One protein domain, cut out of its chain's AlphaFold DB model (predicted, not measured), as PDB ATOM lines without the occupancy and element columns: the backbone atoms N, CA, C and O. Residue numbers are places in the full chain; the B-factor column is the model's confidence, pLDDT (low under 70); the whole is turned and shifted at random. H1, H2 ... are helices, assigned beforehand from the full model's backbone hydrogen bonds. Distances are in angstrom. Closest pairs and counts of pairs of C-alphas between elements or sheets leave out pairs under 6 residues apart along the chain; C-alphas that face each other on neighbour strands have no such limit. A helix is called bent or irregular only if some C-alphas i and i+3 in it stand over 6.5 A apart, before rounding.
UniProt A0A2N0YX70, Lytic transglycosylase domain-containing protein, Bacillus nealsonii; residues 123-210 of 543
ATOM      1  N   ILE A 123     124.431  97.553 127.779       96.50
ATOM      2  CA  ILE A 123     125.485  97.249 126.807       96.50
ATOM      3  C   ILE A 123     124.851  96.734 125.511       96.50
ATOM      4  O   ILE A 123     124.016  95.829 125.518       96.50
ATOM      5  N   SER A 124     125.261  97.306 124.380       91.75
ATOM      6  CA  SER A 124     124.828  96.875 123.051       91.75
ATOM      7  C   SER A 124     125.243  95.426 122.786       91.75
ATOM      8  O   SER A 124     126.416  95.082 122.922       91.75
ATOM      9  N   GLY A 125     124.284  94.580 122.403       86.38
ATOM     10  CA  GLY A 125     124.526  93.168 122.092       86.38
ATOM     11  C   GLY A 125     124.777  92.259 123.302       86.38
ATOM     12  O   GLY A 125     124.946  91.058 123.106       86.38
ATOM     13  N   ALA A 126     124.771  92.791 124.528       92.69
ATOM     14  CA  ALA A 126     124.859  91.990 125.743       92.69
ATOM     15  C   ALA A 126     123.460  91.596 126.228       92.69
ATOM     16  O   ALA A 126     122.561  92.434 126.343       92.69
ATOM     17  N   ASP A 127     123.287  90.320 126.552       92.38
ATOM     18  CA  ASP A 127     122.055  89.809 127.136       92.38
ATOM     19  C   ASP A 127     122.103  89.821 128.676       92.38
ATOM     20  O   ASP A 127     122.955  90.457 129.304       92.38
ATOM     21  N   ARG A 128     121.124  89.160 129.297       95.00
ATOM     22  CA  ARG A 128     120.950  89.092 130.751       95.00
ATOM     23  C   ARG A 128     121.967  88.184 131.447       95.00
ATOM     24  O   ARG A 128     122.139  88.312 132.652       95.00
ATOM     25  N   GLN A 129     122.622  87.269 130.740       94.25
ATOM     26  CA  GLN A 129     123.638  86.388 131.325       94.25
ATOM     27  C   GLN A 129     125.012  87.058 131.424       94.25
ATOM     28  O   GLN A 129     125.918  86.486 132.026       94.25
ATOM     29  N   ILE A 130     125.166  88.260 130.859       94.62
ATOM     30  CA  ILE A 130     126.422  89.008 130.872       94.62
ATOM     31  C   ILE A 130     126.519  89.848 132.140       94.62
ATOM     32  O   ILE A 130     125.699  90.742 132.359       94.62
ATOM     33  N   ILE A 131     127.535  89.570 132.958       95.62
ATOM     34  CA  ILE A 131     127.745  90.170 134.281       95.62
ATOM     35  C   ILE A 131     127.815  91.696 134.197       95.62
ATOM     36  O   ILE A 131     127.114  92.393 134.928       95.62
ATOM     37  N   GLU A 132     128.587  92.244 133.260       96.31
ATOM     38  CA  GLU A 132     128.757  93.693 133.119       96.31
ATOM     39  C   GLU A 132     127.457  94.418 132.751       96.31
ATOM     40  O   GLU A 132     127.282  95.597 133.072       96.31
ATOM     41  N   ASN A 133     126.500  93.723 132.131       97.06
ATOM     42  CA  ASN A 133     125.206  94.289 131.757       97.06
ATOM     43  C   ASN A 133     124.272  94.490 132.971       97.06
ATOM     44  O   ASN A 133     123.217  95.111 132.848       97.06
ATOM     45  N   TRP A 134     124.664  94.001 134.154       98.12
ATOM     46  CA  TRP A 134     123.970  94.223 135.426       98.12
ATOM     47  C   TRP A 134     124.460  95.447 136.204       98.12
ATOM     48  O   TRP A 134     123.861  95.780 137.222       98.12
ATOM     49  N   TYR A 135     125.475  96.169 135.713       98.12
ATOM     50  CA  TYR A 135     126.043  97.340 136.391       98.12
ATOM     51  C   TYR A 135     124.980  98.365 136.842       98.12
ATOM     52  O   TYR A 135     124.910  98.730 138.017       98.12
ATOM     53  N   PHE A 136     124.112  98.808 135.926       98.31
ATOM     54  CA  PHE A 136     123.057  99.780 136.237       98.31
ATOM     55  C   PHE A 136     121.858  99.184 136.988       98.31
ATOM     56  O   PHE A 136     121.348  99.857 137.880       98.31
ATOM     57  N   PRO A 137     121.401  97.952 136.703       98.56
ATOM     58  CA  PRO A 137     120.410  97.278 137.543       98.56
ATOM     59  C   PRO A 137     120.831  97.140 139.014       98.56
ATOM     60  O   PRO A 137     120.014  97.385 139.897       98.56
ATOM     61  N   ILE A 138     122.102  96.821 139.281       98.56
ATOM     62  CA  ILE A 138     122.666  96.775 140.640       98.56
ATOM     63  C   ILE A 138     122.669  98.171 141.264       98.56
ATOM     64  O   ILE A 138     122.221  98.339 142.391       98.56
ATOM     65  N   MET A 139     123.115  99.194 140.527       97.94
ATOM     66  CA  MET A 139     123.028 100.583 140.993       97.94
ATOM     67  C   MET A 139     121.585 100.952 141.360       97.94
ATOM     68  O   MET A 139     121.327 101.517 142.414       97.94
ATOM     69  N   ALA A 140     120.631 100.611 140.497       97.75
ATOM     70  CA  ALA A 140     119.224 100.923 140.677       97.75
ATOM     71  C   ALA A 140     118.575 100.178 141.850       97.75
ATOM     72  O   ALA A 140     117.616 100.707 142.404       97.75
ATOM     73  N   TYR A 141     119.107  99.015 142.241       97.50
ATOM     74  CA  TYR A 141     118.681  98.278 143.432       97.50
ATOM     75  C   TYR A 141     118.871  99.105 144.709       97.50
ATOM     76  O   TYR A 141     117.938  99.245 145.491       97.50
ATOM     77  N   ASN A 142     120.044  99.731 144.867       95.62
ATOM     78  CA  ASN A 142     120.320 100.672 145.960       95.62
ATOM     79  C   ASN A 142     119.801 102.098 145.669       95.62
ATOM     80  O   ASN A 142     119.684 102.935 146.559       95.62
ATOM     81  N   GLY A 143     119.464 102.373 144.409       94.81
ATOM     82  CA  GLY A 143     118.903 103.631 143.935       94.81
ATOM     83  C   GLY A 143     119.857 104.402 143.025       94.81
ATOM     84  O   GLY A 143     121.069 104.467 143.226       94.81
ATOM     85  N   THR A 144     119.293 105.071 142.020       95.75
ATOM     86  CA  THR A 144     120.042 105.882 141.046       95.75
ATOM     87  C   THR A 144     120.330 107.288 141.586       95.75
ATOM     88  O   THR A 144     120.065 108.275 140.903       95.75
ATOM     89  N   LYS A 145     120.792 107.395 142.837       94.25
ATOM     90  CA  LYS A 145     121.101 108.665 143.515       94.25
ATOM     91  C   LYS A 145     122.509 109.168 143.169       94.25
ATOM     92  O   LYS A 145     123.363 108.348 142.834       94.25
ATOM     93  N   PRO A 146     122.794 110.479 143.295       93.19
ATOM     94  CA  PRO A 146     124.103 111.076 143.014       93.19
ATOM     95  C   PRO A 146     125.304 110.372 143.653       93.19
ATOM     96  O   PRO A 146     126.353 110.266 143.017       93.19
ATOM     97  N   SER A 147     125.148 109.854 144.875       92.25
ATOM     98  CA  SER A 147     126.172 109.085 145.598       92.25
ATOM     99  C   SER A 147     126.611 107.816 144.862       92.25
ATOM    100  O   SER A 147     127.770 107.413 144.961       92.25
ATOM    101  N   ASN A 148     125.711 107.223 144.075       94.56
ATOM    102  CA  ASN A 148     125.955 106.026 143.281       94.56
ATOM    103  C   ASN A 148     126.396 106.336 141.845       94.56
ATOM    104  O   ASN A 148     126.604 105.409 141.059       94.56
ATOM    105  N   ASN A 149     126.576 107.610 141.475       94.25
ATOM    106  CA  ASN A 149     127.003 107.951 140.122       94.25
ATOM    107  C   ASN A 149     128.371 107.314 139.805       94.25
ATOM    108  O   ASN A 149     129.275 107.416 140.638       94.25
ATOM    109  N   PRO A 150     128.577 106.715 138.611       93.88
ATOM    110  CA  PRO A 150     129.837 106.044 138.271       93.88
ATOM    111  C   PRO A 150     131.049 106.969 138.212       93.88
ATOM    112  O   PRO A 150     132.190 106.508 138.269       93.88
ATOM    113  N   ILE A 151     130.809 108.273 138.075       92.75
ATOM    114  CA  ILE A 151     131.832 109.309 138.027       92.75
ATOM    115  C   ILE A 151     131.588 110.318 139.147       92.75
ATOM    116  O   ILE A 151     130.469 110.778 139.365       92.75
ATOM    117  N   ILE A 152     132.660 110.726 139.817       88.50
ATOM    118  CA  ILE A 152     132.643 111.836 140.766       88.50
ATOM    119  C   ILE A 152     132.587 113.145 139.962       88.50
ATOM    120  O   ILE A 152     133.542 113.471 139.259       88.50
ATOM    121  N   SER A 153     131.487 113.903 140.047       82.75
ATOM    122  CA  SER A 153     131.259 115.110 139.223       82.75
ATOM    123  C   SER A 153     132.409 116.121 139.279       82.75
ATOM    124  O   SER A 153     132.849 116.608 138.234       82.75
ATOM    125  N   SER A 154     132.962 116.387 140.467       84.62
ATOM    126  CA  SER A 154     134.052 117.355 140.643       84.62
ATOM    127  C   SER A 154     135.323 116.932 139.899       84.62
ATOM    128  O   SER A 154     135.861 117.691 139.097       84.62
ATOM    129  N   THR A 155     135.764 115.686 140.073       88.56
ATOM    130  CA  THR A 155     137.059 115.218 139.550       88.56
ATOM    131  C   THR A 155     136.976 114.575 138.167       88.56
ATOM    132  O   THR A 155     137.975 114.503 137.462       88.56
ATOM    133  N   GLY A 156     135.803 114.081 137.763       86.38
ATOM    134  CA  GLY A 156     135.650 113.251 136.566       86.38
ATOM    135  C   GLY A 156     136.221 111.842 136.696       86.38
ATOM    136  O   GLY A 156     136.169 111.084 135.731       86.38
ATOM    137  N   LYS A 157     136.751 111.477 137.869       91.12
ATOM    138  CA  LYS A 157     137.297 110.145 138.132       91.12
ATOM    139  C   LYS A 157     136.179 109.153 138.431       91.12
ATOM    140  O   LYS A 157     135.099 109.532 138.890       91.12
ATOM    141  N   ARG A 158     136.465 107.871 138.204       91.81
ATOM    142  CA  ARG A 158     135.569 106.765 138.552       91.81
ATOM    143  C   ARG A 158     135.296 106.764 140.059       91.81
ATOM    144  O   ARG A 158     136.219 106.905 140.856       91.81
ATOM    145  N   ASN A 159     134.035 106.617 140.437       93.81
ATOM    146  CA  ASN A 159     133.601 106.578 141.826       93.81
ATOM    147  C   ASN A 159     133.682 105.144 142.363       93.81
ATOM    148  O   ASN A 159     132.685 104.431 142.351       93.81
ATOM    149  N   SER A 160     134.849 104.720 142.849       92.44
ATOM    150  CA  SER A 160     135.047 103.372 143.413       92.44
ATOM    151  C   SER A 160     134.187 103.073 144.648       92.44
ATOM    152  O   SER A 160     134.078 101.920 145.046       92.44
ATOM    153  N   ASN A 161     133.585 104.097 145.260       93.75
ATOM    154  CA  ASN A 161     132.737 103.958 146.441       93.75
ATOM    155  C   ASN A 161     131.253 103.769 146.105       93.75
ATOM    156  O   ASN A 161     130.473 103.497 147.022       93.75
ATOM    157  N   ALA A 162     130.861 103.912 144.834       96.31
ATOM    158  CA  ALA A 162     129.487 103.688 144.410       96.31
ATOM    159  C   ALA A 162     129.054 102.246 144.710       96.31
ATOM    160  O   ALA A 162     129.851 101.310 144.607       96.31
ATOM    161  N   TYR A 163     127.783 102.061 145.063       97.62
ATOM    162  CA  TYR A 163     127.254 100.771 145.502       97.62
ATOM    163  C   TYR A 163     127.569  99.621 144.526       97.62
ATOM    164  O   TYR A 163     128.110  98.589 144.921       97.62
ATOM    165  N   GLN A 164     127.325  99.827 143.231       97.44
ATOM    166  CA  GLN A 164     127.580  98.825 142.200       97.44
ATOM    167  C   GLN A 164     129.065  98.470 142.040       97.44
ATOM    168  O   GLN A 164     129.374  97.345 141.666       97.44
ATOM    169  N   GLU A 165     129.996  99.376 142.357       95.81
ATOM    170  CA  GLU A 165     131.431  99.057 142.342       95.81
ATOM    171  C   GLU A 165     131.793  98.102 143.481       95.81
ATOM    172  O   GLU A 165     132.537  97.146 143.271       95.81
ATOM    173  N   LYS A 166     131.215  98.312 144.670       96.56
ATOM    174  CA  LYS A 166     131.418  97.432 145.831       96.56
ATOM    175  C   LYS A 166     130.858  96.036 145.575       96.56
ATOM    176  O   LYS A 166     131.559  95.049 145.791       96.56
ATOM    177  N   VAL A 167     129.634  95.954 145.043       97.31
ATOM    178  CA  VAL A 167     129.000  94.679 144.670       97.31
ATOM    179  C   VAL A 167     129.839  93.935 143.633       97.31
ATOM    180  O   VAL A 167     130.139  92.758 143.820       97.31
ATOM    181  N   LEU A 168     130.272  94.603 142.560       94.62
ATOM    182  CA  LEU A 168     131.095  93.957 141.534       94.62
ATOM    183  C   LEU A 168     132.490  93.574 142.052       94.62
ATOM    184  O   LEU A 168     133.037  92.571 141.606       94.62
ATOM    185  N   GLY A 169     133.044  94.307 143.024       92.81
ATOM    186  CA  GLY A 169     134.277  93.928 143.721       92.81
ATOM    187  C   GLY A 169     134.122  92.693 144.616       92.81
ATOM    188  O   GLY A 169     135.031  91.868 144.690       92.81
ATOM    189  N   ILE A 170     132.966  92.517 145.266       93.06
ATOM    190  CA  ILE A 170     132.631  91.271 145.977       93.06
ATOM    191  C   ILE A 170     132.494  90.121 144.975       93.06
ATOM    192  O   ILE A 170     133.100  89.074 145.164       93.06
ATOM    193  N   LEU A 171     131.756  90.327 143.884       93.38
ATOM    194  CA  LEU A 171     131.588  89.333 142.824       93.38
ATOM    195  C   LEU A 171     132.942  88.864 142.266       93.38
ATOM    196  O   LEU A 171     133.199  87.663 142.246       93.38
ATOM    197  N   MET A 172     133.786  89.836 141.896       89.62
ATOM    198  CA  MET A 172     135.252  89.852 141.987       89.62
ATOM    199  C   MET A 172     135.864  88.657 142.700       89.62
ATOM    200  O   MET A 172     136.151  87.604 142.136       89.62
ATOM    201  N   ARG A 173     136.053  88.899 143.985       87.94
ATOM    202  CA  ARG A 173     136.780  88.063 144.921       87.94
ATOM    203  C   ARG A 173     136.136  86.701 145.162       87.94
ATOM    204  O   ARG A 173     136.834  85.732 145.436       87.94
ATOM    205  N   GLU A 174     134.807  86.628 145.114       87.00
ATOM    206  CA  GLU A 174     134.068  85.461 145.608       87.00
ATOM    207  C   GLU A 174     133.664  84.476 144.498       87.00
ATOM    208  O   GLU A 174     133.476  83.286 144.761       87.00
ATOM    209  N   SER A 175     133.494  84.958 143.262       85.81
ATOM    210  CA  SER A 175     133.017  84.152 142.124       85.81
ATOM    211  C   SER A 175     134.043  83.989 141.003       85.81
ATOM    212  O   SER A 175     133.854  83.127 140.143       85.81
ATOM    213  N   TYR A 176     135.130  84.763 141.015       83.06
ATOM    214  CA  TYR A 176     136.206  84.691 140.030       83.06
ATOM    215  C   TYR A 176     137.572  84.777 140.726       83.06
ATOM    216  O   TYR A 176     137.674  85.144 141.894       83.06
ATOM    217  N   LEU A 177     138.640  84.399 140.021       75.69
ATOM    218  CA  LEU A 177     140.003  84.656 140.494       75.69
ATOM    219  C   LEU A 177     140.290  86.150 140.296       75.69
ATOM    220  O   LEU A 177     140.115  86.641 139.183       75.69
ATOM    221  N   GLU A 178     140.722  86.862 141.344       60.59
ATOM    222  CA  GLU A 178     140.918  88.331 141.359       60.59
ATOM    223  C   GLU A 178     141.820  88.873 140.229       60.59
ATOM    224  O   GLU A 178     141.787  90.061 139.917       60.59
ATOM    225  N   GLU A 179     142.600  88.007 139.578       60.28
ATOM    226  CA  GLU A 179     143.402  88.335 138.394       60.28
ATOM    227  C   GLU A 179     142.558  88.703 137.156       60.28
ATOM    228  O   GLU A 179     143.075  89.263 136.186       60.28
ATOM    229  N   HIS A 180     141.256  88.407 137.174       66.38
ATOM    230  CA  HIS A 180     140.307  88.798 136.141       66.38
ATOM    231  C   HIS A 180     139.582  90.083 136.548       66.38
ATOM    232  O   HIS A 180     138.937  90.144 137.589       66.38
ATOM    233  N   SER A 181     139.662  91.117 135.706       81.25
ATOM    234  CA  SER A 181     138.853  92.330 135.859       81.25
ATOM    235  C   SER A 181     137.663  92.287 134.906       81.25
ATOM    236  O   SER A 181     137.806  91.907 133.742       81.25
ATOM    237  N   LEU A 182     136.488  92.702 135.388       90.44
ATOM    238  CA  LEU A 182     135.336  92.926 134.516       90.44
ATOM    239  C   LEU A 182     135.639  94.014 133.486       90.44
ATOM    240  O   LEU A 182     136.386  94.966 133.747       90.44
ATOM    241  N   ALA A 183     134.979  93.923 132.336       92.00
ATOM    242  CA  ALA A 183     135.080  94.965 131.334       92.00
ATOM    243  C   ALA A 183     134.580  96.310 131.885       92.00
ATOM    244  O   ALA A 183     133.445  96.454 132.340       92.00
ATOM    245  N   SER A 184     135.433  97.331 131.814       91.25
ATOM    246  CA  SER A 184     135.071  98.678 132.251       91.25
ATOM    247  C   SER A 184     134.233  99.403 131.203       91.25
ATOM    248  O   SER A 184     134.553  99.407 130.010       91.25
ATOM    249  N   TYR A 185     133.187 100.084 131.663       94.31
ATOM    250  CA  TYR A 185     132.436 101.015 130.832       94.31
ATOM    251  C   TYR A 185     133.290 102.249 130.496       94.31
ATOM    252  O   TYR A 185     133.974 102.780 131.377       94.31
ATOM    253  N   PRO A 186     133.226 102.761 129.254       93.88
ATOM    254  CA  PRO A 186     133.954 103.955 128.836       93.88
ATOM    255  C   PRO A 186     133.205 105.232 129.251       93.88
ATOM    256  O   PRO A 186     132.822 106.035 128.404       93.88
ATOM    257  N   PHE A 187     132.933 105.386 130.548       94.25
ATOM    258  CA  PHE A 187     132.123 106.488 131.062       94.25
ATOM    259  C   PHE A 187     132.757 107.862 130.815       94.25
ATOM    260  O   PHE A 187     133.971 108.039 130.911       94.25
ATOM    261  N   SER A 188     131.907 108.864 130.595       91.81
ATOM    262  CA  SER A 188     132.284 110.277 130.563       91.81
ATOM    263  C   SER A 188     131.338 111.123 131.421       91.81
ATOM    264  O   SER A 188     130.193 110.736 131.650       91.81
ATOM    265  N   LYS A 189     131.764 112.318 131.867       90.12
ATOM    266  CA  LYS A 189     130.872 113.241 132.607       90.12
ATOM    267  C   LYS A 189     129.583 113.551 131.833       90.12
ATOM    268  O   LYS A 189     128.545 113.749 132.445       90.12
ATOM    269  N   LYS A 190     129.647 113.574 130.496       92.06
ATOM    270  CA  LYS A 190     128.510 113.893 129.615       92.06
ATOM    271  C   LYS A 190     127.439 112.802 129.599       92.06
ATOM    272  O   LYS A 190     126.325 113.062 129.157       92.06
ATOM    273  N   ASP A 191     127.757 111.609 130.092       94.31
ATOM    274  CA  ASP A 191     126.812 110.496 130.140       94.31
ATOM    275  C   ASP A 191     125.744 110.678 131.226       94.31
ATOM    276  O   ASP A 191     124.694 110.033 131.171       94.31
ATOM    277  N   PHE A 192     126.001 111.551 132.206       93.31
ATOM    278  CA  PHE A 192     125.190 111.708 133.407       93.31
ATOM    279  C   PHE A 192     124.845 113.178 133.639       93.31
ATOM    280  O   PHE A 192     125.724 114.033 133.705       93.31
ATOM    281  N   GLN A 193     123.562 113.467 133.831       91.00
ATOM    282  CA  GLN A 193     123.086 114.766 134.293       91.00
ATOM    283  C   GLN A 193     122.552 114.608 135.718       91.00
ATOM    284  O   GLN A 193     121.584 113.881 135.943       91.00
ATOM    285  N   TYR A 194     123.189 115.275 136.679       86.81
ATOM    286  CA  TYR A 194     122.768 115.265 138.080       86.81
ATOM    287  C   TYR A 194     123.361 116.447 138.860       86.81
ATOM    288  O   TYR A 194     124.393 116.997 138.474       86.81
ATOM    289  N   ASN A 195     122.723 116.804 139.975       86.38
ATOM    290  CA  ASN A 195     123.283 117.695 140.991       86.38
ATOM    291  C   ASN A 195     123.803 116.832 142.152       86.38
ATOM    292  O   ASN A 195     123.045 116.038 142.705       86.38
ATOM    293  N   SER A 196     125.082 116.972 142.520       85.12
ATOM    294  CA  SER A 196     125.712 116.159 143.572       85.12
ATOM    295  C   SER A 196     125.094 116.349 144.955       85.12
ATOM    296  O   SER A 196     125.205 115.449 145.780       85.12
ATOM    297  N   ASN A 197     124.443 117.489 145.186       86.25
ATOM    298  CA  ASN A 197     123.829 117.848 146.462       86.25
ATOM    299  C   ASN A 197     122.304 117.657 146.451       86.25
ATOM    300  O   ASN A 197     121.642 118.013 147.423       86.25
ATOM    301  N   SER A 198     121.730 117.147 145.354       87.31
ATOM    302  CA  SER A 198     120.288 116.903 145.255       87.31
ATOM    303  C   SER A 198     119.920 115.493 145.721       87.31
ATOM    304  O   SER A 198     120.706 114.550 145.623       87.31
ATOM    305  N   VAL A 199     118.676 115.344 146.175       86.69
ATOM    306  CA  VAL A 199     118.027 114.047 146.403       86.69
ATOM    307  C   VAL A 199     117.451 113.447 145.117       86.69
ATOM    308  O   VAL A 199     117.000 112.300 145.130       86.69
ATOM    309  N   ASP A 200     117.455 114.186 144.008       92.88
ATOM    310  CA  ASP A 200     116.932 113.730 142.721       92.88
ATOM    311  C   ASP A 200     117.736 112.564 142.150       92.88
ATOM    312  O   ASP A 200     118.919 112.378 142.426       92.88
ATOM    313  N   ASN A 201     117.087 111.768 141.305       94.75
ATOM    314  CA  ASN A 201     117.761 110.678 140.613       94.75
ATOM    315  C   ASN A 201     118.661 111.202 139.483       94.75
ATOM    316  O   ASN A 201     118.354 112.190 138.817       94.75
ATOM    317  N   ILE A 202     119.748 110.478 139.217       94.81
ATOM    318  CA  ILE A 202     120.625 110.704 138.068       94.81
ATOM    319  C   ILE A 202     119.817 110.532 136.781       94.81
ATOM    320  O   ILE A 202     119.169 109.506 136.563       94.81
ATOM    321  N   LYS A 203     119.921 111.506 135.877       94.50
ATOM    322  CA  LYS A 203     119.416 111.384 134.513       94.50
ATOM    323  C   LYS A 203     120.525 110.860 133.606       94.50
ATOM    324  O   LYS A 203     121.499 111.553 133.322       94.50
ATOM    325  N   PHE A 204     120.363 109.630 133.125       96.38
ATOM    326  CA  PHE A 204     121.294 109.028 132.169       96.38
ATOM    327  C   PHE A 204     121.057 109.580 130.762       96.38
ATOM    328  O   PHE A 204     119.974 109.374 130.204       96.38
ATOM    329  N   ILE A 205     122.064 110.252 130.205       96.38
ATOM    330  CA  ILE A 205     122.075 110.787 128.839       96.38
ATOM    331  C   ILE A 205     122.464 109.678 127.858       96.38
ATOM    332  O   ILE A 205     121.740 109.409 126.900       96.38
ATOM    333  N   THR A 206     123.556 108.966 128.142       96.00
ATOM    334  CA  THR A 206     123.988 107.809 127.351       96.00
ATOM    335  C   THR A 206     123.202 106.573 127.790       96.00
ATOM    336  O   THR A 206     123.368 106.083 128.904       96.00
ATOM    337  N   LYS A 207     122.322 106.062 126.920       95.88
ATOM    338  CA  LYS A 207     121.478 104.881 127.203       95.88
ATOM    339  C   LYS A 207     122.070 103.556 126.723       95.88
ATOM    340  O   LYS A 207     121.601 102.490 127.117       95.88
ATOM    341  N   THR A 208     123.086 103.588 125.868       96.56
ATOM    342  CA  THR A 208     123.681 102.370 125.309       96.56
ATOM    343  C   THR A 208     125.187 102.512 125.188       96.56
ATOM    344  O   THR A 208     125.676 103.491 124.629       96.56
ATOM    345  N   TYR A 209     125.916 101.513 125.681       96.31
ATOM    346  CA  TYR A 209     127.374 101.458 125.641       96.31
ATOM    347  C   TYR A 209     127.864 100.343 124.721       96.31
ATOM    348  O   TYR A 209     127.260  99.277 124.637       96.31
ATOM    349  N   THR A 210     128.994 100.574 124.055       93.38
ATOM    350  CA  THR A 210     129.743  99.523 123.352       93.38
ATOM    351  C   THR A 210     131.017  99.231 124.127       93.38
ATOM    352  O   THR A 210     131.844 100.122 124.322       93.38
TER     353      THR A 210
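Overview. This is residues 123 to 210 of the 543 residues of the protein "Lytic transglycosylase domain-containing protein" of Bacillus nealsonii (UniProt A0A2N0YX70). There is little regular structure: two helices, H1 then H2, meet as a V where the first part of H2 packs on H1, and long loops make up the rest. The last loop, residues 176 to 210, folds back on itself near residues 192 to 204 and returns near the first residue. The 88 printed residues have no named strand; the class is all helix, with 25 residues in named elements. The whole is compact, radius of gyration of the C-alphas 13.1 A, spanning 37 by 26 by 23 A.

Along the chain. H1, residues 131 to 142, starts at C-alpha (127.745, 90.170, 134.281), is 17.4 A long and irregular: C-alphas 133 and 136 are 7.4 A apart. H2, residues 163 to 175, is 17.9 A long and ends at C-alpha (133.017, 84.152, 142.124); it is neither bent nor irregular, but only just: C-alphas 172 and 175 are 6.1 A apart.

Arrangement. H2 touches H1 with residues 163 to 168 alone; the closest C-alphas, of Met 139 and Gln 164, are 5.0 A apart. They run opposite ways at a steep tilt of 48 degrees. Every O i to N i+4 pair is within hydrogen-bond range in H2, 4 of 8 in H1. Residues 192 to 193 pair with 203 to 204, antiparallel.

Size, cuts and confidence. The C-alphas farthest apart, of Leu 177 and Ser 198, are 38.1 A apart; those of Ile 123 and Thr 210, first and last printed, 5.9 A. The link H1 to H2, 20 residues, is long. The printed part has no cut; residues 178 to 180 have pLDDT under 70.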